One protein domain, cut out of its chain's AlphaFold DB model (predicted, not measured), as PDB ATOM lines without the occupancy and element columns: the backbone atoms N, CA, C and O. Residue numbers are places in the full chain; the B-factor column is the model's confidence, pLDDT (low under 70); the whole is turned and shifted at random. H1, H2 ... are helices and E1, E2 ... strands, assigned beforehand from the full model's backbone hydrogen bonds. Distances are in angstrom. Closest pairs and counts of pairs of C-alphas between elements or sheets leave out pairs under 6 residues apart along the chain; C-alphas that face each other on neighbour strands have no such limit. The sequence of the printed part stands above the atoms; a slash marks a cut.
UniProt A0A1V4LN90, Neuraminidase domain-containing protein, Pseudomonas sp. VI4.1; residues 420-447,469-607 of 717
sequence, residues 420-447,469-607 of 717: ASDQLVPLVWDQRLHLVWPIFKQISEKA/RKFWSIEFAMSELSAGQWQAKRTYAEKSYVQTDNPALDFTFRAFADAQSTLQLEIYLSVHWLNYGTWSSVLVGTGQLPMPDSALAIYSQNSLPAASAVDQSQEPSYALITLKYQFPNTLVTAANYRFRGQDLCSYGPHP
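AT A GLANCE: This is residues 420 to 447 and 469 to 607 of the 717 residues of the protein "Neuraminidase domain-containing protein" of Pseudomonas sp. VI4.1 (UniProt A0A1V4LN90). Two antiparallel sheets of four strands lie face to face as a sandwich, the sheet E1 E2 E3 E4 curled like part of a barrel, with edge strand E1 near E5 and edge strand E4 near E8. The short helix H1 packs on E4, and a long tail without named elements, residues 577 to 607, follows it. The printed part has 167 residues with eight strands followed by one helix, mostly strand, though under half of the residues are in named elements. It is compact, with a radius of gyration of the C-alphas of 16.0 A and spans of 48 by 42 by 29 A.

HOW THE PARTS SIT: The first sheet has the order E1, residues 425 to 429, E2, 432 to 444, E3, 470 to 482, and E4, 490 to 499; it is strongly twisted. N 427 and O 434 are 3.0 A apart in the hairpin of E1 and E2, N 439 and O 475 2.8 A between E2 and E3, and N 474 and O 496 2.8 A in the hairpin of E3 and E4, within hydrogen-bond range. E4 bends by 64 degrees at residue 493. The second sheet, also strongly twisted, is a meander, each strand the antiparallel neighbour of the one before: E5, residues 507 to 513, E6, 519 to 529, E7, 534 to 545, and E8, 553 to 556. Within hydrogen-bond range there are N 510 and O 522 at 3.0 A, N 521 and O 543 at 2.8 A, and N 555 and O 542 at 2.8 A. The two sheets' strands stand at 36 degrees. The closest C-alphas of E1 and E5 are those of Trp 429 and Ala 513, 6.2 A apart; those of E4 and E8 are Ser 496 and Ile 554, 6.4 A. E2 and E7 are apart. H1, residues 572 to 576, is on the first sheet over E4, with a height over the sheet of 7.2 A, on a local plane fitted to 6 C-alphas, only just enough; the closest C-alphas of H1 and E4, of Ser 573 and Glu 494, are 5.4 A apart. H1 is only just on the second sheet, with 5 pairs of C-alphas within 10 A, and only grazes it. In H1 0 of 1 O i to N i+4 pairs and 2 of 2 O i to N i+3 pairs are within hydrogen-bond range.

IN THESE COORDINATES: E1 begins at C-alpha 425 (194.892, 214.061, 397.696). E2 measures 37.8 A, E3 38.4 A, E4 25.5 A, E5 20.6 A, E6 31.2 A and E7 33.3 A from first to last C-alpha. H1 ends at C-alpha 576 (206.048, 230.473, 383.886).

THE WHOLE: The C-alphas farthest apart, of Ala 483 and Asn 531, are 52.8 A apart. Residues 448 to 468 are not printed, with 10.3 A between C-alphas 447 and 469. The link E8 to H1 is long. Confidence is under 70 in 39 residues, among them 529 to 536 and 581 to 607.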
ATOM      1  N   ALA A 420     196.257 224.056 405.684       83.81
ATOM      2  CA  ALA A 420     195.130 224.993 405.727       83.81
ATOM      3  C   ALA A 420     194.017 224.692 404.692       83.81
ATOM      4  O   ALA A 420     193.111 225.501 404.509       83.81
ATOM      5  N   SER A 421     194.089 223.551 403.995       84.00
ATOM      6  CA  SER A 421     193.142 223.141 402.949       84.00
ATOM      7  C   SER A 421     192.237 221.991 403.403       84.00
ATOM      8  O   SER A 421     192.669 221.119 404.153       84.00
ATOM      9  N   ASP A 422     190.995 221.967 402.910       78.19
ATOM     10  CA  ASP A 422     190.087 220.815 403.020       78.19
ATOM     11  C   ASP A 422     190.257 219.809 401.861       78.19
ATOM     12  O   ASP A 422     189.728 218.698 401.916       78.19
ATOM     13  N   GLN A 423     190.999 220.171 400.810       82.06
ATOM     14  CA  GLN A 423     191.312 219.308 399.676       82.06
ATOM     15  C   GLN A 423     192.639 218.580 399.905       82.06
ATOM     16  O   GLN A 423     193.711 219.093 399.596       82.06
ATOM     17  N   LEU A 424     192.555 217.349 400.408       85.38
ATOM     18  CA  LEU A 424     193.682 216.420 400.471       85.38
ATOM     19  C   LEU A 424     193.601 215.389 399.343       85.38
ATOM     20  O   LEU A 424     192.545 214.790 399.130       85.38
ATOM     21  N   VAL A 425     194.730 215.140 398.679       85.12
ATOM     22  CA  VAL A 425     194.892 214.061 397.696       85.12
ATOM     23  C   VAL A 425     196.105 213.201 398.078       85.12
ATOM     24  O   VAL A 425     197.243 213.552 397.758       85.12
ATOM     25  N   PRO A 426     195.897 212.099 398.818       87.94
ATOM     26  CA  PRO A 426     196.916 211.076 399.021       87.94
ATOM     27  C   PRO A 426     197.085 210.201 397.771       87.94
ATOM     28  O   PRO A 426     196.100 209.835 397.130       87.94
ATOM     29  N   LEU A 427     198.328 209.836 397.455       86.38
ATOM     30  CA  LEU A 427     198.683 208.922 396.364       86.38
ATOM     31  C   LEU A 427     199.980 208.161 396.669       86.38
ATOM     32  O   LEU A 427     200.747 208.578 397.533       86.38
ATOM     33  N   VAL A 428     200.279 207.101 395.915       86.12
ATOM     34  CA  VAL A 428     201.647 206.560 395.826       86.12
ATOM     35  C   VAL A 428     202.316 207.071 394.551       86.12
ATOM     36  O   VAL A 428     201.741 206.995 393.466       86.12
ATOM     37  N   TRP A 429     203.532 207.594 394.695       86.88
ATOM     38  CA  TRP A 429     204.402 208.080 393.622       86.88
ATOM     39  C   TRP A 429     205.863 207.855 394.028       86.88
ATOM     40  O   TRP A 429     206.167 207.880 395.217       86.88
ATOM     41  N   ASP A 430     206.744 207.560 393.069       85.62
ATOM     42  CA  ASP A 430     208.137 207.132 393.314       85.62
ATOM     43  C   ASP A 430     208.274 206.067 394.429       85.62
ATOM     44  O   ASP A 430     209.069 206.173 395.359       85.62
ATOM     45  N   GLN A 431     207.398 205.052 394.385       85.19
ATOM     46  CA  GLN A 431     207.266 203.978 395.389       85.19
ATOM     47  C   GLN A 431     206.960 204.436 396.836       85.19
ATOM     48  O   GLN A 431     206.991 203.616 397.754       85.19
ATOM     49  N   ARG A 432     206.612 205.712 397.062       89.25
ATOM     50  CA  ARG A 432     206.314 206.286 398.385       89.25
ATOM     51  C   ARG A 432     204.906 206.865 398.458       89.25
ATOM     52  O   ARG A 432     204.406 207.469 397.507       89.25
ATOM     53  N   LEU A 433     204.277 206.740 399.626       90.81
ATOM     54  CA  LEU A 433     203.018 207.421 399.914       90.81
ATOM     55  C   LEU A 433     203.275 208.924 400.094       90.81
ATOM     56  O   LEU A 433     203.986 209.343 401.007       90.81
ATOM     57  N   HIS A 434     202.638 209.718 399.247       91.38
ATOM     58  CA  HIS A 434     202.642 211.171 399.271       91.38
ATOM     59  C   HIS A 434     201.258 211.701 399.664       91.38
ATOM     60  O   HIS A 434     200.227 211.105 399.348       91.38
ATOM     61  N   LEU A 435     201.234 212.855 400.325       92.44
ATOM     62  CA  LEU A 435     200.034 213.641 400.594       92.44
ATOM     63  C   LEU A 435     200.187 215.000 399.910       92.44
ATOM     64  O   LEU A 435     201.127 215.728 400.220       92.44
ATOM     65  N   VAL A 436     199.274 215.339 398.996       91.12
ATOM     66  CA  VAL A 436     199.277 216.601 398.236       91.12
ATOM     67  C   VAL A 436     198.073 217.454 398.626       91.12
ATOM     68  O   VAL A 436     196.972 216.930 398.813       91.12
ATOM     69  N   TRP A 437     198.269 218.769 398.735       92.00
ATOM     70  CA  TRP A 437     197.195 219.736 398.967       92.00
ATOM     71  C   TRP A 437     197.499 221.105 398.335       92.00
ATOM     72  O   TRP A 437     198.667 221.481 398.200       92.00
ATOM     73  N   PRO A 438     196.473 221.877 397.939       91.12
ATOM     74  CA  PRO A 438     196.648 223.247 397.482       91.12
ATOM     75  C   PRO A 438     196.855 224.207 398.662       91.12
ATOM     76  O   PRO A 438     196.351 223.997 399.768       91.12
ATOM     77  N   ILE A 439     197.516 225.329 398.399       91.69
ATOM     78  CA  ILE A 439     197.518 226.520 399.249       91.69
ATOM     79  C   ILE A 439     196.842 227.640 398.454       91.69
ATOM     80  O   ILE A 439     197.297 228.034 397.381       91.69
ATOM     81  N   PHE A 440     195.723 228.138 398.979       89.69
ATOM     82  CA  PHE A 440     194.907 229.158 398.325       89.69
ATOM     83  C   PHE A 440     195.257 230.561 398.817       89.69
ATOM     84  O   PHE A 440     195.081 230.876 399.994       89.69
ATOM     85  N   LYS A 441     195.652 231.438 397.893       90.06
ATOM     86  CA  LYS A 441     195.812 232.876 398.121       90.06
ATOM     87  C   LYS A 441     194.851 233.625 397.198       90.06
ATOM     88  O   LYS A 441     195.006 233.574 395.980       90.06
ATOM     89  N   GLN A 442     193.855 234.314 397.754       86.31
ATOM     90  CA  GLN A 442     193.024 235.215 396.949       86.31
ATOM     91  C   GLN A 442     193.802 236.511 396.698       86.31
ATOM     92  O   GLN A 442     194.299 237.130 397.640       86.31
ATOM     93  N   ILE A 443     193.913 236.905 395.433       85.00
ATOM     94  CA  ILE A 443     194.529 238.159 394.994       85.00
ATOM     95  C   ILE A 443     193.514 238.969 394.182       85.00
ATOM     96  O   ILE A 443     192.607 238.410 393.562       85.00
ATOM     97  N   SER A 444     193.667 240.289 394.194       81.69
ATOM     98  CA  SER A 444     192.832 241.214 393.423       81.69
ATOM     99  C   SER A 444     193.563 241.704 392.178       81.69
ATOM    100  O   SER A 444     194.794 241.711 392.126       81.69
ATOM    101  N   GLU A 445     192.792 242.162 391.199       79.31
ATOM    102  CA  GLU A 445     193.273 242.885 390.026       79.31
ATOM    103  C   GLU A 445     194.154 244.083 390.396       79.31
ATOM    104  O   GLU A 445     193.870 244.831 391.338       79.31
ATOM    105  N   LYS A 446     195.245 244.252 389.641       74.19
ATOM    106  CA  LYS A 446     196.210 245.337 389.811       74.19
ATOM    107  C   LYS A 446     195.497 246.690 389.761       74.19
ATOM    108  O   LYS A 446     194.762 246.980 388.821       74.19
ATOM    109  N   ALA A 447     195.747 247.530 390.765       62.97
ATOM    110  CA  ALA A 447     195.111 248.837 390.895       62.97
ATOM    111  C   ALA A 447     195.467 249.759 389.711       62.97
ATOM    112  O   ALA A 447     196.560 250.323 389.648       62.97
ATOM    113  N   ARG A 469     188.528 242.561 389.777       74.94
ATOM    114  CA  ARG A 469     188.405 241.114 389.555       74.94
ATOM    115  C   ARG A 469     189.228 240.356 390.592       74.94
ATOM    116  O   ARG A 469     190.355 240.739 390.906       74.94
ATOM    117  N   LYS A 470     188.661 239.272 391.119       81.94
ATOM    118  CA  LYS A 470     189.349 238.379 392.056       81.94
ATOM    119  C   LYS A 470     189.908 237.168 391.331       81.94
ATOM    120  O   LYS A 470     189.287 236.612 390.423       81.94
ATOM    121  N   PHE A 471     191.077 236.742 391.783       84.25
ATOM    122  CA  PHE A 471     191.783 235.584 391.265       84.25
ATOM    123  C   PHE A 471     192.241 234.712 392.430       84.25
ATOM    124  O   PHE A 471     192.674 235.214 393.469       84.25
ATOM    125  N   TRP A 472     192.182 233.400 392.248       88.19
ATOM    126  CA  TRP A 472     192.845 232.461 393.141       88.19
ATOM    127  C   TRP A 472     194.226 232.142 392.588       88.19
ATOM    128  O   TRP A 472     194.336 231.540 391.523       88.19
ATOM    129  N   SER A 473     195.261 232.541 393.327       89.12
ATOM    130  CA  SER A 473     196.604 231.974 393.231       89.12
ATOM    131  C   SER A 473     196.589 230.645 393.987       89.12
ATOM    132  O   SER A 473     196.425 230.627 395.211       89.12
ATOM    133  N   ILE A 474     196.744 229.545 393.257       89.94
ATOM    134  CA  ILE A 474     196.745 228.173 393.765       89.94
ATOM    135  C   ILE A 474     198.181 227.655 393.698       89.94
ATOM    136  O   ILE A 474     198.679 227.283 392.635       89.94
ATOM    137  N   GLU A 475     198.840 227.669 394.849       91.31
ATOM    138  CA  GLU A 475     200.146 227.054 395.083       91.31
ATOM    139  C   GLU A 475     199.947 225.587 395.500       91.31
ATOM    140  O   GLU A 475     198.867 225.224 395.972       91.31
ATOM    141  N   PHE A 476     200.957 224.729 395.345       91.06
ATOM    142  CA  PHE A 476     200.888 223.331 395.786       91.06
ATOM    143  C   PHE A 476     201.880 223.030 396.902       91.06
ATOM    144  O   PHE A 476     203.025 223.480 396.882       91.06
ATOM    145  N   ALA A 477     201.433 222.204 397.844       92.88
ATOM    146  CA  ALA A 477     202.240 221.656 398.916       92.88
ATOM    147  C   ALA A 477     202.127 220.128 398.961       92.88
ATOM    148  O   ALA A 477     201.106 219.541 398.590       92.88
ATOM    149  N   MET A 478     203.202 219.486 399.407       92.38
ATOM    150  CA  MET A 478     203.345 218.037 399.443       92.38
ATOM    151  C   MET A 478     204.154 217.603 400.669       92.38
ATOM    152  O   MET A 478     205.040 218.320 401.132       92.38
ATOM    153  N   SER A 479     203.872 216.408 401.178       94.44
ATOM    154  CA  SER A 479     204.703 215.696 402.154       94.44
ATOM    155  C   SER A 479     204.778 214.217 401.766       94.44
ATOM    156  O   SER A 479     203.817 213.683 401.209       94.44
ATOM    157  N   GLU A 480     205.903 213.562 402.047       93.38
ATOM    158  CA  GLU A 480     206.080 212.114 401.886       93.38
ATOM    159  C   GLU A 480     206.075 211.389 403.240       93.38
ATOM    160  O   GLU A 480     206.501 211.934 404.263       93.38
ATOM    161  N   LEU A 481     205.627 210.133 403.241       92.19
ATOM    162  CA  LEU A 481     205.793 209.206 404.356       92.19
ATOM    163  C   LEU A 481     207.097 208.421 404.164       92.19
ATOM    164  O   LEU A 481     207.158 207.486 403.367       92.19
ATOM    165  N   SER A 482     208.133 208.780 404.923       89.31
ATOM    166  CA  SER A 482     209.486 208.224 404.800       89.31
ATOM    167  C   SER A 482     209.999 207.742 406.157       89.31
ATOM    168  O   SER A 482     209.754 208.376 407.182       89.31
ATOM    169  N   ALA A 483     210.630 206.562 406.195       84.69
ATOM    170  CA  ALA A 483     211.013 205.855 407.430       84.69
ATOM    171  C   ALA A 483     209.879 205.722 408.484       84.69
ATOM    172  O   ALA A 483     210.126 205.666 409.688       84.69
ATOM    173  N   GLY A 484     208.615 205.686 408.041       83.62
ATOM    174  CA  GLY A 484     207.437 205.635 408.917       83.62
ATOM    175  C   GLY A 484     207.036 206.973 409.558       83.62
ATOM    176  O   GLY A 484     206.167 206.974 410.427       83.62
ATOM    177  N   GLN A 485     207.630 208.096 409.139       88.19
ATOM    178  CA  GLN A 485     207.306 209.453 409.594       88.19
ATOM    179  C   GLN A 485     206.967 210.373 408.413       88.19
ATOM    180  O   GLN A 485     207.575 210.293 407.345       88.19
ATOM    181  N   TRP A 486     205.997 211.268 408.608       92.19
ATOM    182  CA  TRP A 486     205.657 212.293 407.620       92.19
ATOM    183  C   TRP A 486     206.713 213.400 407.620       92.19
ATOM    184  O   TRP A 486     206.979 214.006 408.659       92.19
ATOM    185  N   GLN A 487     207.314 213.655 406.460       93.50
ATOM    186  CA  GLN A 487     208.371 214.653 406.298       93.50
ATOM    187  C   GLN A 487     207.806 216.079 406.249       93.50
ATOM    188  O   GLN A 487     206.618 216.284 405.991       93.50
ATOM    189  N   ALA A 488     208.650 217.086 406.491       92.00
ATOM    190  CA  ALA A 488     208.239 218.491 406.437       92.00
ATOM    191  C   ALA A 488     207.600 218.855 405.080       92.00
ATOM    192  O   ALA A 488     207.968 218.302 404.043       92.00
ATOM    193  N   LYS A 489     206.639 219.793 405.075       92.25
ATOM    194  CA  LYS A 489     205.957 220.180 403.832       92.25
ATOM    195  C   LYS A 489     206.922 220.854 402.846       92.25
ATOM    196  O   LYS A 489     207.540 221.863 403.177       92.25
ATOM    197  N   ARG A 490     206.991 220.324 401.626       91.06
ATOM    198  CA  ARG A 490     207.589 220.968 400.449       91.06
ATOM    199  C   ARG A 490     206.513 221.808 399.768       91.06
ATOM    200  O   ARG A 490     205.416 221.301 399.543       91.06
ATOM    201  N   THR A 491     206.810 223.059 399.436       91.06
ATOM    202  CA  THR A 491     205.974 223.893 398.555       91.06
ATOM    203  C   THR A 491     206.634 224.031 397.185       91.06
ATOM    204  O   THR A 491     207.860 223.982 397.075       91.06
ATOM    205  N   TYR A 492     205.822 224.184 396.140       89.19
ATOM    206  CA  TYR A 492     206.278 224.430 394.769       89.19
ATOM    207  C   TYR A 492     206.051 225.904 394.413       89.19
ATOM    208  O   TYR A 492     205.007 226.464 394.744       89.19
ATOM    209  N   ALA A 493     207.031 226.554 393.782       84.75
ATOM    210  CA  ALA A 493     206.992 228.000 393.528       84.75
ATOM    211  C   ALA A 493     206.056 228.376 392.364       84.75
ATOM    212  O   ALA A 493     205.576 229.514 392.263       84.75
ATOM    213  N   GLU A 494     205.801 227.419 391.476       88.12
ATOM    214  CA  GLU A 494     204.925 227.538 390.323       88.12
ATOM    215  C   GLU A 494     203.460 227.360 390.740       88.12
ATOM    216  O   GLU A 494     203.094 226.411 391.437       88.12
ATOM    217  N   LYS A 495     202.602 228.295 390.316       88.75
ATOM    218  CA  LYS A 495     201.211 228.394 390.778       88.75
ATOM    219  C   LYS A 495     200.247 228.440 389.604       88.75
ATOM    220  O   LYS A 495     200.559 229.006 388.557       88.75
ATOM    221  N   SER A 496     199.048 227.904 389.801       86.25
ATOM    222  CA  SER A 496     197.931 228.103 388.876       86.25
ATOM    223  C   SER A 496     197.115 229.330 389.278       86.25
ATOM    224  O   SER A 496     196.932 229.588 390.466       86.25
ATOM    225  N   TYR A 497     196.615 230.084 388.297       86.19
ATOM    226  CA  TYR A 497     195.818 231.290 388.528       86.19
ATOM    227  C   TYR A 497     194.473 231.146 387.828       86.19
ATOM    228  O   TYR A 497     194.412 230.991 386.606       86.19
ATOM    229  N   VAL A 498     193.397 231.206 388.611       84.06
ATOM    230  CA  VAL A 498     192.024 231.011 388.129       84.06
ATOM    231  C   VAL A 498     191.179 232.218 388.518       84.06
ATOM    232  O   VAL A 498     191.058 232.541 389.702       84.06
ATOM    233  N   GLN A 499     190.577 232.890 387.534       83.75
ATOM    234  CA  GLN A 499     189.610 233.954 387.798       83.75
ATOM    235  C   GLN A 499     188.257 233.359 388.195       83.75
ATOM    236  O   GLN A 499     187.562 232.784 387.360       83.75
ATOM    237  N   THR A 500     187.858 233.540 389.452       79.75
ATOM    238  CA  THR A 500     186.493 233.267 389.917       79.75
ATOM    239  C   THR A 500     186.248 233.906 391.284       79.75
ATOM    240  O   THR A 500     187.152 233.971 392.118       79.75
ATOM    241  N   ASP A 501     185.010 234.339 391.529       79.38
ATOM    242  CA  ASP A 501     184.527 234.743 392.855       79.38
ATOM    243  C   ASP A 501     184.075 233.543 393.715       79.38
ATOM    244  O   ASP A 501     183.760 233.716 394.895       79.38
ATOM    245  N   ASN A 502     184.066 232.323 393.158       80.50
ATOM    246  CA  ASN A 502     183.741 231.100 393.894       80.50
ATOM    247  C   ASN A 502     184.711 230.894 395.081       80.50
ATOM    248  O   ASN A 502     185.901 231.209 394.970       80.50
ATOM    249  N   PRO A 503     184.245 230.338 396.214       82.31
ATOM    250  CA  PRO A 503     185.098 230.051 397.364       82.31
ATOM    251  C   PRO A 503     186.109 228.934 397.064       82.31
ATOM    252  O   PRO A 503     185.865 228.061 396.235       82.31
ATOM    253  N   ALA A 504     187.201 228.885 397.834       82.44
ATOM    254  CA  ALA A 504     188.217 227.830 397.741       82.44
ATOM    255  C   ALA A 504     187.645 226.394 397.831       82.44
ATOM    256  O   ALA A 504     188.217 225.470 397.262       82.44
ATOM    257  N   LEU A 505     186.498 226.200 398.497       79.12
ATOM    258  CA  LEU A 505     185.797 224.911 398.613       79.12
ATOM    259  C   LEU A 505     185.151 224.409 397.307       79.12
ATOM    260  O   LEU A 505     184.799 223.236 397.235       79.12
ATOM    261  N   ASP A 506     184.989 225.261 396.290       79.56
ATOM    262  CA  ASP A 506     184.467 224.864 394.971       79.56
ATOM    263  C   ASP A 506     185.560 224.360 394.009       79.56
ATOM    264  O   ASP A 506     185.257 223.924 392.897       79.56
ATOM    265  N   PHE A 507     186.824 224.356 394.437       82.25
ATOM    266  CA  PHE A 507     187.906 223.677 393.729       82.25
ATOM    267  C   PHE A 507     188.023 222.214 394.172       82.25
ATOM    268  O   PHE A 507     187.932 221.893 395.358       82.25
ATOM    269  N   THR A 508     188.282 221.323 393.222       78.06
ATOM    270  CA  THR A 508     188.589 219.906 393.454       78.06
ATOM    271  C   THR A 508     189.890 219.554 392.745       78.06
ATOM    272  O   THR A 508     190.181 220.090 391.680       78.06
ATOM    273  N   PHE A 509     190.676 218.651 393.328       80.50
ATOM    274  CA  PHE A 509     191.979 218.254 392.802       80.50
ATOM    275  C   PHE A 509     192.025 216.750 392.592       80.50
ATOM    276  O   PHE A 509     191.406 215.993 393.342       80.50
ATOM    277  N   ARG A 510     192.792 216.340 391.587       80.44
ATOM    278  CA  ARG A 510     193.137 214.951 391.295       80.44
ATOM    279  C   ARG A 510     194.647 214.869 391.100       80.44
ATOM    280  O   ARG A 510     195.238 215.777 390.521       80.44
ATOM    281  N   ALA A 511     195.262 213.807 391.608       83.56
ATOM    282  CA  ALA A 511     196.693 213.556 391.487       83.56
ATOM    283  C   ALA A 511     196.921 212.078 391.159       83.56
ATOM    284  O   ALA A 511     196.283 211.208 391.755       83.56
ATOM    285  N   PHE A 512     197.797 211.798 390.197       81.25
ATOM    286  CA  PHE A 512     198.152 210.441 389.780       81.25
ATOM    287  C   PHE A 512     199.517 210.425 389.089       81.25
ATOM    288  O   PHE A 512     199.912 211.408 388.467       81.25
ATOM    289  N   ALA A 513     200.223 209.299 389.163       82.69
ATOM    290  CA  ALA A 513     201.345 209.032 388.271       82.69
ATOM    291  C   ALA A 513     200.817 208.565 386.903       82.69
ATOM    292  O   ALA A 513     199.861 207.785 386.842       82.69
ATOM    293  N   ASP A 514     201.419 209.037 385.815       80.12
ATOM    294  CA  ASP A 514     201.174 208.499 384.474       80.12
ATOM    295  C   ASP A 514     202.052 207.268 384.165       80.12
ATOM    296  O   ASP A 514     202.799 206.769 385.010       80.12
ATOM    297  N   ALA A 515     201.955 206.746 382.939       76.94
ATOM    298  CA  ALA A 515     202.728 205.585 382.492       76.94
ATOM    299  C   ALA A 515     204.244 205.856 382.381       76.94
ATOM    300  O   ALA A 515     205.025 204.922 382.214       76.94
ATOM    301  N   GLN A 516     204.661 207.121 382.471       82.50
ATOM    302  CA  GLN A 516     206.048 207.581 382.481       82.50
ATOM    303  C   GLN A 516     206.526 207.895 383.913       82.50
ATOM    304  O   GLN A 516     207.606 208.458 384.088       82.50
ATOM    305  N   SER A 517     205.728 207.555 384.934       82.81
ATOM    306  CA  SER A 517     205.938 207.903 386.346       82.81
ATOM    307  C   SER A 517     206.033 209.409 386.622       82.81
ATOM    308  O   SER A 517     206.462 209.805 387.705       82.81
ATOM    309  N   THR A 518     205.596 210.266 385.695       86.56
ATOM    310  CA  THR A 518     205.463 211.707 385.938       86.56
ATOM    311  C   THR A 518     204.202 211.954 386.761       86.56
ATOM    312  O   THR A 518     203.138 211.401 386.470       86.56
ATOM    313  N   LEU A 519     204.300 212.785 387.800       88.62
ATOM    314  CA  LEU A 519     203.136 213.169 388.590       88.62
ATOM    315  C   LEU A 519     202.304 214.203 387.827       88.62
ATOM    316  O   LEU A 519     202.759 215.313 387.545       88.62
ATOM    317  N   GLN A 520     201.064 213.828 387.537       86.25
ATOM    318  CA  GLN A 520     200.023 214.672 386.971       86.25
ATOM    319  C   GLN A 520     199.138 215.211 388.103       86.25
ATOM    320  O   GLN A 520     198.596 214.442 388.901       86.25
ATOM    321  N   LEU A 521     198.964 216.530 388.152       87.38
ATOM    322  CA  LEU A 521     197.998 217.229 389.001       87.38
ATOM    323  C   LEU A 521     196.918 217.849 388.104       87.38
ATOM    324  O   LEU A 521     197.243 218.559 387.156       87.38
ATOM    325  N   GLU A 522     195.641 217.635 388.401       84.88
ATOM    326  CA  GLU A 522     194.508 218.232 387.677       84.88
ATOM    327  C   GLU A 522     193.679 219.111 388.627       84.88
ATOM    328  O   GLU A 522     193.344 218.698 389.741       84.88
ATOM    329  N   ILE A 523     193.345 220.327 388.180       85.50
ATOM    330  CA  ILE A 523     192.602 221.339 388.943       85.50
ATOM    331  C   ILE A 523     191.220 221.514 388.323       85.50
ATOM    332  O   ILE A 523     191.082 222.053 387.224       85.50
ATOM    333  N   TYR A 524     190.187 221.120 389.058       81.50
ATOM    334  CA  TYR A 524     188.796 221.256 388.649       81.50
ATOM    335  C   TYR A 524     188.102 222.383 389.414       81.50
ATOM    336  O   TYR A 524     188.223 222.476 390.635       81.50
ATOM    337  N   LEU A 525     187.318 223.199 388.712       80.56
ATOM    338  CA  LEU A 525     186.413 224.183 389.304       80.56
ATOM    339  C   LEU A 525     184.961 223.715 389.151       80.56
ATOM    340  O   LEU A 525     184.516 223.368 388.056       80.56
ATOM    341  N   SER A 526     184.218 223.728 390.254       76.38
ATOM    342  CA  SER A 526     182.764 223.565 390.296       76.38
ATOM    343  C   SER A 526     182.086 224.804 389.694       76.38
ATOM    344  O   SER A 526     182.242 225.919 390.197       76.38
ATOM    345  N   VAL A 527     181.349 224.613 388.597       71.88
ATOM    346  CA  VAL A 527     180.634 225.665 387.856       71.88
ATOM    347  C   VAL A 527     179.147 225.324 387.792       71.88
ATOM    348  O   VAL A 527     178.782 224.186 387.492       71.88
ATOM    349  N   HIS A 528     178.285 226.312 388.052       70.44
ATOM    350  CA  HIS A 528     176.834 226.191 387.918       70.44
ATOM    351  C   HIS A 528     176.346 226.852 386.628       70.44
ATOM    352  O   HIS A 528     176.407 228.075 386.480       70.44
ATOM    353  N   TRP A 529     175.816 226.055 385.706       69.62
ATOM    354  CA  TRP A 529     175.285 226.555 384.445       69.62
ATOM    355  C   TRP A 529     173.815 226.937 384.607       69.62
ATOM    356  O   TRP A 529     172.924 226.105 384.442       69.62
ATOM    357  N   LEU A 530     173.573 228.216 384.913       60.47
ATOM    358  CA  LEU A 530     172.243 228.792 385.170       60.47
ATOM    359  C   LEU A 530     171.191 228.398 384.114       60.47
ATOM    360  O   LEU A 530     170.080 228.026 384.474       60.47
ATOM    361  N   ASN A 531     171.563 228.399 382.830       63.06
ATOM    362  CA  ASN A 531     170.670 228.071 381.710       63.06
ATOM    363  C   ASN A 531     170.275 226.582 381.627       63.06
ATOM    364  O   ASN A 531     169.358 226.241 380.885       63.06
ATOM    365  N   TYR A 532     170.968 225.701 382.356       58.47
ATOM    366  CA  TYR A 532     170.779 224.246 382.324       58.47
ATOM    367  C   TYR A 532     170.506 223.641 383.715       58.47
ATOM    368  O   TYR A 532     170.438 222.420 383.843       58.47
ATOM    369  N   GLY A 533     170.396 224.462 384.770       57.50
ATOM    370  CA  GLY A 533     170.128 224.022 386.152       57.50
ATOM    371  C   GLY A 533     171.131 223.006 386.721       57.50
ATOM    372  O   GLY A 533     170.799 222.262 387.642       57.50
ATOM    373  N   THR A 534     172.330 222.922 386.138       60.91
ATOM    374  CA  THR A 534     173.256 221.795 386.317       60.91
ATOM    375  C   THR A 534     174.625 222.275 386.794       60.91
ATOM    376  O   THR A 534     175.152 223.285 386.322       60.91
ATOM    377  N   TRP A 535     175.208 221.528 387.733       62.81
ATOM    378  CA  TRP A 535     176.585 221.702 388.199       62.81
ATOM    379  C   TRP A 535     177.525 220.799 387.390       62.81
ATOM    380  O   TRP A 535     177.153 219.675 387.058       62.81
ATOM    381  N   SER A 536     178.736 221.274 387.091       65.69
ATOM    382  CA  SER A 536     179.800 220.502 386.425       65.69
ATOM    383  C   SER A 536     181.176 220.824 387.002       65.69
ATOM    384  O   SER A 536     181.414 221.978 387.369       65.69
ATOM    385  N   SER A 537     182.112 219.875 386.967       72.38
ATOM    386  CA  SER A 537     183.515 220.111 387.325       72.38
ATOM    387  C   SER A 537     184.382 220.282 386.073       72.38
ATOM    388  O   SER A 537     184.684 219.325 385.360       72.38
ATOM    389  N   VAL A 538     184.789 221.525 385.800       74.56
ATOM    390  CA  VAL A 538     185.562 221.910 384.607       74.56
ATOM    391  C   VAL A 538     187.056 221.930 384.928       74.56
ATOM    392  O   VAL A 538     187.455 222.525 385.927       74.56
ATOM    393  N   LEU A 539     187.879 221.298 384.088       78.38
ATOM    394  CA  LEU A 539     189.339 221.266 384.227       78.38
ATOM    395  C   LEU A 539     189.947 222.622 383.836       78.38
ATOM    396  O   LEU A 539     190.091 222.924 382.653       78.38
ATOM    397  N   VAL A 540     190.291 223.440 384.834       80.00
ATOM    398  CA  VAL A 540     190.803 224.811 384.644       80.00
ATOM    399  C   VAL A 540     192.328 224.879 384.522       80.00
ATOM    400  O   VAL A 540     192.849 225.838 383.958       80.00
ATOM    401  N   GLY A 541     193.057 223.862 384.986       82.12
ATOM    402  CA  GLY A 541     194.511 223.781 384.830       82.12
ATOM    403  C   GLY A 541     195.090 222.420 385.203       82.12
ATOM    404  O   GLY A 541     194.437 221.624 385.878       82.12
ATOM    405  N   THR A 542     196.326 222.166 384.782       84.81
ATOM    406  CA  THR A 542     197.093 220.966 385.138       84.81
ATOM    407  C   THR A 542     198.516 221.320 385.561       84.81
ATOM    408  O   THR A 542     199.078 222.311 385.105       84.81
ATOM    409  N   GLY A 543     199.108 220.521 386.443       87.31
ATOM    410  CA  GLY A 543     200.516 220.590 386.823       87.31
ATOM    411  C   GLY A 543     201.220 219.284 386.472       87.31
ATOM    412  O   GLY A 543     200.623 218.217 386.604       87.31
ATOM    413  N   GLN A 544     202.468 219.359 386.018       89.31
ATOM    414  CA  GLN A 544     203.282 218.187 385.687       89.31
ATOM    415  C   GLN A 544     204.620 218.259 386.417       89.31
ATOM    416  O   GLN A 544     205.323 219.265 386.328       89.31
ATOM    417  N   LEU A 545     204.964 217.191 387.134       89.56
ATOM    418  CA  LEU A 545     206.173 217.093 387.948       89.56
ATOM    419  C   LEU A 545     206.901 215.775 387.608       89.56
ATOM    420  O   LEU A 545     206.544 214.726 388.148       89.56
ATOM    421  N   PRO A 546     207.865 215.786 386.664       86.19
ATOM    422  CA  PRO A 546     208.525 214.565 386.184       86.19
ATOM    423  C   PRO A 546     209.314 213.784 387.239       86.19
ATOM    424  O   PRO A 546     209.438 212.569 387.133       86.19
ATOM    425  N   MET A 547     209.860 214.470 388.246       84.38
ATOM    426  CA  MET A 547     210.641 213.888 389.346       84.38
ATOM    427  C   MET A 547     210.405 214.684 390.641       84.38
ATOM    428  O   MET A 547     210.138 215.885 390.540       84.38
ATOM    429  N   PRO A 548     210.563 214.099 391.846       79.50
ATOM    430  CA  PRO A 548     210.351 214.805 393.119       79.50
ATOM    431  C   PRO A 548     211.116 216.130 393.262       79.50
ATOM    432  O   PRO A 548     210.616 217.058 393.894       79.50
ATOM    433  N   ASP A 549     212.294 216.241 392.636       80.75
ATOM    434  CA  ASP A 549     213.139 217.445 392.658       80.75
ATOM    435  C   ASP A 549     213.020 218.371 391.438       80.75
ATOM    436  O   ASP A 549     213.731 219.372 391.348       80.75
ATOM    437  N   SER A 550     212.109 218.081 390.508       84.31
ATOM    438  CA  SER A 550     211.840 218.965 389.367       84.31
ATOM    439  C   SER A 550     211.011 220.204 389.753       84.31
ATOM    440  O   SER A 550     210.374 220.247 390.805       84.31
ATOM    441  N   ALA A 551     211.025 221.231 388.898       84.38
ATOM    442  CA  ALA A 551     210.105 222.368 388.994       84.38
ATOM    443  C   ALA A 551     208.707 221.968 388.487       84.38
ATOM    444  O   ALA A 551     208.593 221.156 387.564       84.38
ATOM    445  N   LEU A 552     207.642 222.535 389.062       87.44
ATOM    446  CA  LEU A 552     206.271 222.137 388.740       87.44
ATOM    447  C   LEU A 552     205.772 222.846 387.467       87.44
ATOM    448  O   LEU A 552     205.410 224.019 387.486       87.44
ATOM    449  N   ALA A 553     205.699 222.134 386.343       86.88
ATOM    450  CA  ALA A 553     205.241 222.708 385.080       86.88
ATOM    451  C   ALA A 553     203.714 222.915 385.086       86.88
ATOM    452  O   ALA A 553     202.951 221.967 384.880       86.88
ATOM    453  N   ILE A 554     203.262 224.152 385.322       87.00
ATOM    454  CA  ILE A 554     201.840 224.525 385.327       87.00
ATOM    455  C   ILE A 554     201.352 224.902 383.922       87.00
ATOM    456  O   ILE A 554     201.914 225.757 383.231       87.00
ATOM    457  N   TYR A 555     200.218 224.316 383.549       85.25
ATOM    458  CA  TYR A 555     199.428 224.644 382.373       85.25
ATOM    459  C   TYR A 555     198.039 225.115 382.793       85.25
ATOM    460  O   TYR A 555     197.451 224.586 383.737       85.25
ATOM    461  N   SER A 556     197.469 226.072 382.065       80.81
ATOM    462  CA  SER A 556     196.127 226.587 382.356       80.81
ATOM    463  C   SER A 556     195.272 226.686 381.097       80.81
ATOM    464  O   SER A 556     195.792 226.821 379.983       80.81
ATOM    465  N   GLN A 557     193.958 226.579 381.290       70.81
ATOM    466  CA  GLN A 557     192.957 226.732 380.239       70.81
ATOM    467  C   GLN A 557     192.782 228.221 379.880       70.81
ATOM    468  O   GLN A 557     193.390 229.113 380.476       70.81
ATOM    469  N   ASN A 558     191.882 228.518 378.942       58.19
ATOM    470  CA  ASN A 558     191.592 229.872 378.443       58.19
ATOM    471  C   ASN A 558     190.929 230.820 379.482       58.19
ATOM    472  O   ASN A 558     190.362 231.845 379.107       58.19
ATOM    473  N   SER A 559     190.979 230.483 380.775       59.03
ATOM    474  CA  SER A 559     190.496 231.257 381.928       59.03
ATOM    475  C   SER A 559     191.618 231.936 382.730       59.03
ATOM    476  O   SER A 559     191.373 232.419 383.839       59.03
ATOM    477  N   LEU A 560     192.850 231.957 382.204       71.50
ATOM    478  CA  LEU A 560     193.930 232.782 382.753       71.50
ATOM    479  C   LEU A 560     193.529 234.272 382.777       71.50
ATOM    480  O   LEU A 560     192.841 234.741 381.865       71.50
ATOM    481  N   PRO A 561     193.980 235.043 383.783       70.31
ATOM    482  CA  PRO A 561     193.864 236.497 383.776       70.31
ATOM    483  C   PRO A 561     194.518 237.137 382.539       70.31
ATOM    484  O   PRO A 561     195.375 236.555 381.871       70.31
ATOM    485  N   ALA A 562     194.189 238.400 382.266       72.50
ATOM    486  CA  ALA A 562     195.044 239.201 381.395       72.50
ATOM    487  C   ALA A 562     196.388 239.446 382.104       72.50
ATOM    488  O   ALA A 562     196.408 239.771 383.290       72.50
ATOM    489  N   ALA A 563     197.513 239.359 381.389       69.38
ATOM    490  CA  ALA A 563     198.844 239.585 381.971       69.38
ATOM    491  C   ALA A 563     199.043 241.010 382.543       69.38
ATOM    492  O   ALA A 563     199.954 241.227 383.337       69.38
ATOM    493  N   SER A 564     198.180 241.959 382.159       71.00
ATOM    494  CA  SER A 564     198.078 243.321 382.703       71.00
ATOM    495  C   SER A 564     197.265 243.428 384.003       71.00
ATOM    496  O   SER A 564     197.405 244.420 384.717       71.00
ATOM    497  N   ALA A 565     196.425 242.436 384.317       72.81
ATOM    498  CA  ALA A 565     195.544 242.421 385.487       72.81
ATOM    499  C   ALA A 565     196.219 241.852 386.751       72.81
ATOM    500  O   ALA A 565     195.721 242.064 387.854       72.81
ATOM    501  N   VAL A 566     197.349 241.151 386.612       77.50
ATOM    502  CA  VAL A 566     198.121 240.562 387.722       77.50
ATOM    503  C   VAL A 566     199.424 241.334 387.909       77.50
ATOM    504  O   VAL A 566     200.114 241.645 386.939       77.50
ATOM    505  N   ASP A 567     199.793 241.639 389.157       79.81
ATOM    506  CA  ASP A 567     201.087 242.261 389.437       79.81
ATOM    507  C   ASP A 567     202.215 241.220 389.479       79.81
ATOM    508  O   ASP A 567     202.491 240.597 390.505       79.81
ATOM    509  N   GLN A 568     202.895 241.065 388.345       77.38
ATOM    510  CA  GLN A 568     204.013 240.134 388.166       77.38
ATOM    511  C   GLN A 568     205.226 240.444 389.072       77.38
ATOM    512  O   GLN A 568     206.090 239.588 389.224       77.38
ATOM    513  N   SER A 569     205.294 241.621 389.719       76.75
ATOM    514  CA  SER A 569     206.314 241.896 390.748       76.75
ATOM    515  C   SER A 569     206.020 241.210 392.088       76.75
ATOM    516  O   SER A 569     206.938 240.983 392.873       76.75
ATOM    517  N   GLN A 570     204.751 240.882 392.354       76.50
ATOM    518  CA  GLN A 570     204.288 240.195 393.566       76.50
ATOM    519  C   GLN A 570     204.019 238.702 393.324       76.50
ATOM    520  O   GLN A 570     204.070 237.907 394.259       76.50
ATOM    521  N   GLU A 571     203.733 238.325 392.077       80.94
ATOM    522  CA  GLU A 571     203.441 236.954 391.646       80.94
ATOM    523  C   GLU A 571     204.284 236.576 390.404       80.94
ATOM    524  O   GLU A 571     203.750 236.418 389.304       80.94
ATOM    525  N   PRO A 572     205.621 236.452 390.536       80.00
ATOM    526  CA  PRO A 572     206.526 236.283 389.393       80.00
ATOM    527  C   PRO A 572     206.368 234.942 388.664       80.00
ATOM    528  O   PRO A 572     206.599 234.872 387.458       80.00
ATOM    529  N   SER A 573     205.910 233.882 389.345       82.69
ATOM    530  CA  SER A 573     205.653 232.587 388.699       82.69
ATOM    531  C   SER A 573     204.464 232.603 387.732       82.69
ATOM    532  O   SER A 573     204.297 231.659 386.964       82.69
ATOM    533  N   TYR A 574     203.698 233.701 387.672       79.50
ATOM    534  CA  TYR A 574     202.701 233.940 386.627       79.50
ATOM    535  C   TYR A 574     203.292 233.850 385.206       79.50
ATOM    536  O   TYR A 574     202.644 233.344 384.291       79.50
ATOM    537  N   ALA A 575     204.541 234.291 385.020       75.12
ATOM    538  CA  ALA A 575     205.226 234.266 383.725       75.12
ATOM    539  C   ALA A 575     205.690 232.861 383.280       75.12
ATOM    540  O   ALA A 575     206.120 232.699 382.141       75.12
ATOM    541  N   LEU A 576     205.608 231.851 384.156       79.75
ATOM    542  CA  LEU A 576     206.048 230.473 383.886       79.75
ATOM    543  C   LEU A 576     204.914 229.569 383.362       79.75
ATOM    544  O   LEU A 576     205.146 228.405 383.038       79.75
ATOM    545  N   ILE A 577     203.682 230.081 383.292       81.12
ATOM    546  CA  ILE A 577     202.492 229.286 382.974       81.12
ATOM    547  C   ILE A 577     202.346 229.118 381.466       81.12
ATOM    548  O   ILE A 577     202.263 230.091 380.717       81.12
ATOM    549  N   THR A 578     202.211 227.872 381.018       81.38
ATOM    550  CA  THR A 578     201.976 227.572 379.601       81.38
ATOM    551  C   THR A 578     200.477 227.462 379.301       81.38
ATOM    552  O   THR A 578     199.783 226.580 379.810       81.38
ATOM    553  N   LEU A 579     199.964 228.337 378.433       73.69
ATOM    554  CA  LEU A 579     198.599 228.248 377.901       73.69
ATOM    555  C   LEU A 579     198.410 226.956 377.088       73.69
ATOM    556  O   LEU A 579     199.163 226.700 376.149       73.69
ATOM    557  N   LYS A 580     197.368 226.174 377.399       73.25
ATOM    558  CA  LYS A 580     196.924 225.035 376.575       73.25
ATOM    559  C   LYS A 580     195.482 225.256 376.112       73.25
ATOM    560  O   LYS A 580     194.543 225.222 376.905       73.25
ATOM    561  N   TYR A 581     195.313 225.462 374.805       57.16
ATOM    562  CA  TYR A 581     193.992 225.535 374.181       57.16
ATOM    563  C   TYR A 581     193.347 224.145 374.184       57.16
ATOM    564  O   TYR A 581     193.766 223.267 373.438       57.16
ATOM    565  N   GLN A 582     192.300 224.008 375.001       57.72
ATOM    566  CA  GLN A 582     191.577 222.770 375.319       57.72
ATOM    567  C   GLN A 582     192.386 221.743 376.138       57.72
ATOM    568  O   GLN A 582     193.450 221.272 375.749       57.72
ATOM    569  N   PHE A 583     191.798 221.330 377.261       62.53
ATOM    570  CA  PHE A 583     192.076 220.040 377.890       62.53
ATOM    571  C   PHE A 583     190.930 219.087 377.506       62.53
ATOM    572  O   PHE A 583     189.783 219.539 377.479       62.53
ATOM    573  N   PRO A 584     191.185 217.795 377.230       51.25
ATOM    574  CA  PRO A 584     190.157 216.878 376.723       51.25
ATOM    575  C   PRO A 584     189.113 216.440 377.770       51.25
ATOM    576  O   PRO A 584     188.085 215.876 377.402       51.25
ATOM    577  N   ASN A 585     189.352 216.693 379.063       55.84
ATOM    578  CA  ASN A 585     188.613 216.077 380.169       55.84
ATOM    579  C   ASN A 585     187.733 217.086 380.935       55.84
ATOM    580  O   ASN A 585     188.203 217.739 381.865       55.84
ATOM    581  N   THR A 586     186.436 217.150 380.621       55.91
ATOM    582  CA  THR A 586     185.424 217.771 381.503       55.91
ATOM    583  C   THR A 586     184.727 216.683 382.314       55.91
ATOM    584  O   THR A 586     184.145 215.768 381.734       55.91
ATOM    585  N   LEU A 587     184.742 216.780 383.647       58.66
ATOM    586  CA  LEU A 587     184.057 215.817 384.511       58.66
ATOM    587  C   LEU A 587     182.595 216.243 384.708       58.66
ATOM    588  O   LEU A 587     182.272 217.124 385.511       58.66
ATOM    589  N   VAL A 588     181.705 215.615 383.940       51.09
ATOM    590  CA  VAL A 588     180.257 215.839 384.022       51.09
ATOM    591  C   VAL A 588     179.709 215.193 385.297       51.09
ATOM    592  O   VAL A 588     179.760 213.977 385.458       51.09
ATOM    593  N   THR A 589     179.173 216.015 386.197       48.97
ATOM    594  CA  THR A 589     178.468 215.587 387.414       48.97
ATOM    595  C   THR A 589     176.960 215.544 387.199       48.97
ATOM    596  O   THR A 589     176.409 216.327 386.425       48.97
ATOM    597  N   ALA A 590     176.266 214.682 387.944       47.31
ATOM    598  CA  ALA A 590     174.814 214.767 388.064       47.31
ATOM    599  C   ALA A 590     174.382 216.086 388.735       47.31
ATOM    600  O   ALA A 590     175.121 216.666 389.538       47.31
ATOM    601  N   ALA A 591     173.160 216.543 388.448       46.47
ATOM    602  CA  ALA A 591     172.604 217.743 389.067       46.47
ATOM    603  C   ALA A 591     172.638 217.651 390.606       46.47
ATOM    604  O   ALA A 591     172.268 216.636 391.194       46.47
ATOM    605  N   ASN A 592     173.075 218.738 391.248       48.47
ATOM    606  CA  ASN A 592     173.301 218.867 392.695       48.47
ATOM    607  C   ASN A 592     174.439 218.012 393.294       48.47
ATOM    608  O   ASN A 592     174.625 218.043 394.511       48.47
ATOM    609  N   TYR A 593     175.243 217.312 392.485       47.78
ATOM    610  CA  TYR A 593     176.473 216.676 392.959       47.78
ATOM    611  C   TYR A 593     177.695 217.595 392.780       47.78
ATOM    612  O   TYR A 593     177.837 218.261 391.757       47.78
ATOM    613  N   ARG A 594     178.603 217.604 393.765       55.03
ATOM    614  CA  ARG A 594     179.949 218.195 393.670       55.03
ATOM    615  C   ARG A 594     180.963 217.149 394.124       55.03
ATOM    616  O   ARG A 594     180.759 216.539 395.175       55.03
ATOM    617  N   PHE A 595     182.045 216.962 393.372       56.03
ATOM    618  CA  PHE A 595     183.164 216.143 393.837       56.03
ATOM    619  C   PHE A 595     183.840 216.773 395.061       56.03
ATOM    620  O   PHE A 595     183.820 217.988 395.262       56.03
ATOM    621  N   ARG A 596     184.479 215.925 395.866       53.59
ATOM    622  CA  ARG A 596     185.558 216.305 396.790       53.59
ATOM    623  C   ARG A 596     186.851 215.629 396.331       53.59
ATOM    624  O   ARG A 596     186.777 214.658 395.590       53.59
ATOM    625  N   GLY A 597     188.026 216.087 396.781       49.72
ATOM    626  CA  GLY A 597     189.320 215.523 396.335       49.72
ATOM    627  C   GLY A 597     189.407 213.994 396.490       49.72
ATOM    628  O   GLY A 597     189.791 213.292 395.562       49.72
ATOM    629  N   GLN A 598     188.891 213.479 397.611       50.28
ATOM    630  CA  GLN A 598     188.713 212.046 397.893       50.28
ATOM    631  C   GLN A 598     187.919 211.240 396.841       50.28
ATOM    632  O   GLN A 598     188.076 210.024 396.776       50.28
ATOM    633  N   ASP A 599     187.053 211.877 396.047       53.38
ATOM    634  CA  ASP A 599     186.229 211.203 395.036       53.38
ATOM    635  C   ASP A 599     186.991 211.005 393.711       53.38
ATOM    636  O   ASP A 599     186.497 210.307 392.828       53.38
ATOM    637  N   LEU A 600     188.172 211.625 393.566       56.28
ATOM    638  CA  LEU A 600     188.998 211.607 392.353       56.28
ATOM    639  C   LEU A 600     190.374 210.931 392.543       56.28
ATOM    640  O   LEU A 600     191.165 210.889 391.597       56.28
ATOM    641  N   CYS A 601     190.675 210.397 393.732       50.28
ATOM    642  CA  CYS A 601     191.895 209.621 393.982       50.28
ATOM    643  C   CYS A 601     191.956 208.375 393.076       50.28
ATOM    644  O   CYS A 601     190.989 207.620 392.990       50.28
ATOM    645  N   SER A 602     193.103 208.134 392.431       49.59
ATOM    646  CA  SER A 602     193.374 206.862 391.740       49.59
ATOM    647  C   SER A 602     193.749 205.772 392.753       49.59
ATOM    648  O   SER A 602     194.303 206.086 393.800       49.59
ATOM    649  N   TYR A 603     193.492 204.500 392.438       48.81
ATOM    650  CA  TYR A 603     193.747 203.353 393.333       48.81
ATOM    651  C   TYR A 603     194.714 202.309 392.738       48.81
ATOM    652  O   TYR A 603     194.707 201.144 393.132       48.81
ATOM    653  N   GLY A 604     195.554 202.717 391.782       44.28
ATOM    654  CA  GLY A 604     196.557 201.860 391.148       44.28
ATOM    655  C   GLY A 604     197.628 202.654 390.384       44.28
ATOM    656  O   GLY A 604     197.454 203.857 390.171       44.28
ATOM    657  N   PRO A 605     198.728 201.995 389.964       36.88
ATOM    658  CA  PRO A 605     199.889 202.647 389.341       36.88
ATOM    659  C   PRO A 605     199.645 203.137 387.905       36.88
ATOM    660  O   PRO A 605     200.433 203.922 387.386       36.88
ATOM    661  N   HIS A 606     198.571 202.681 387.254       37.25
ATOM    662  CA  HIS A 606     198.153 203.094 385.913       37.25
ATOM    663  C   HIS A 606     196.631 203.330 385.890       37.25
ATOM    664  O   HIS A 606     195.909 202.686 386.659       37.25
ATOM    665  N   PRO A 607     196.110 204.207 385.010       38.97
ATOM    666  CA  PRO A 607     194.671 204.405 384.844       38.97
ATOM    667  C   PRO A 607     194.017 203.200 384.142       38.97
ATOM    668  O   PRO A 607     194.061 203.079 382.919       38.97
TER     669      PRO A 607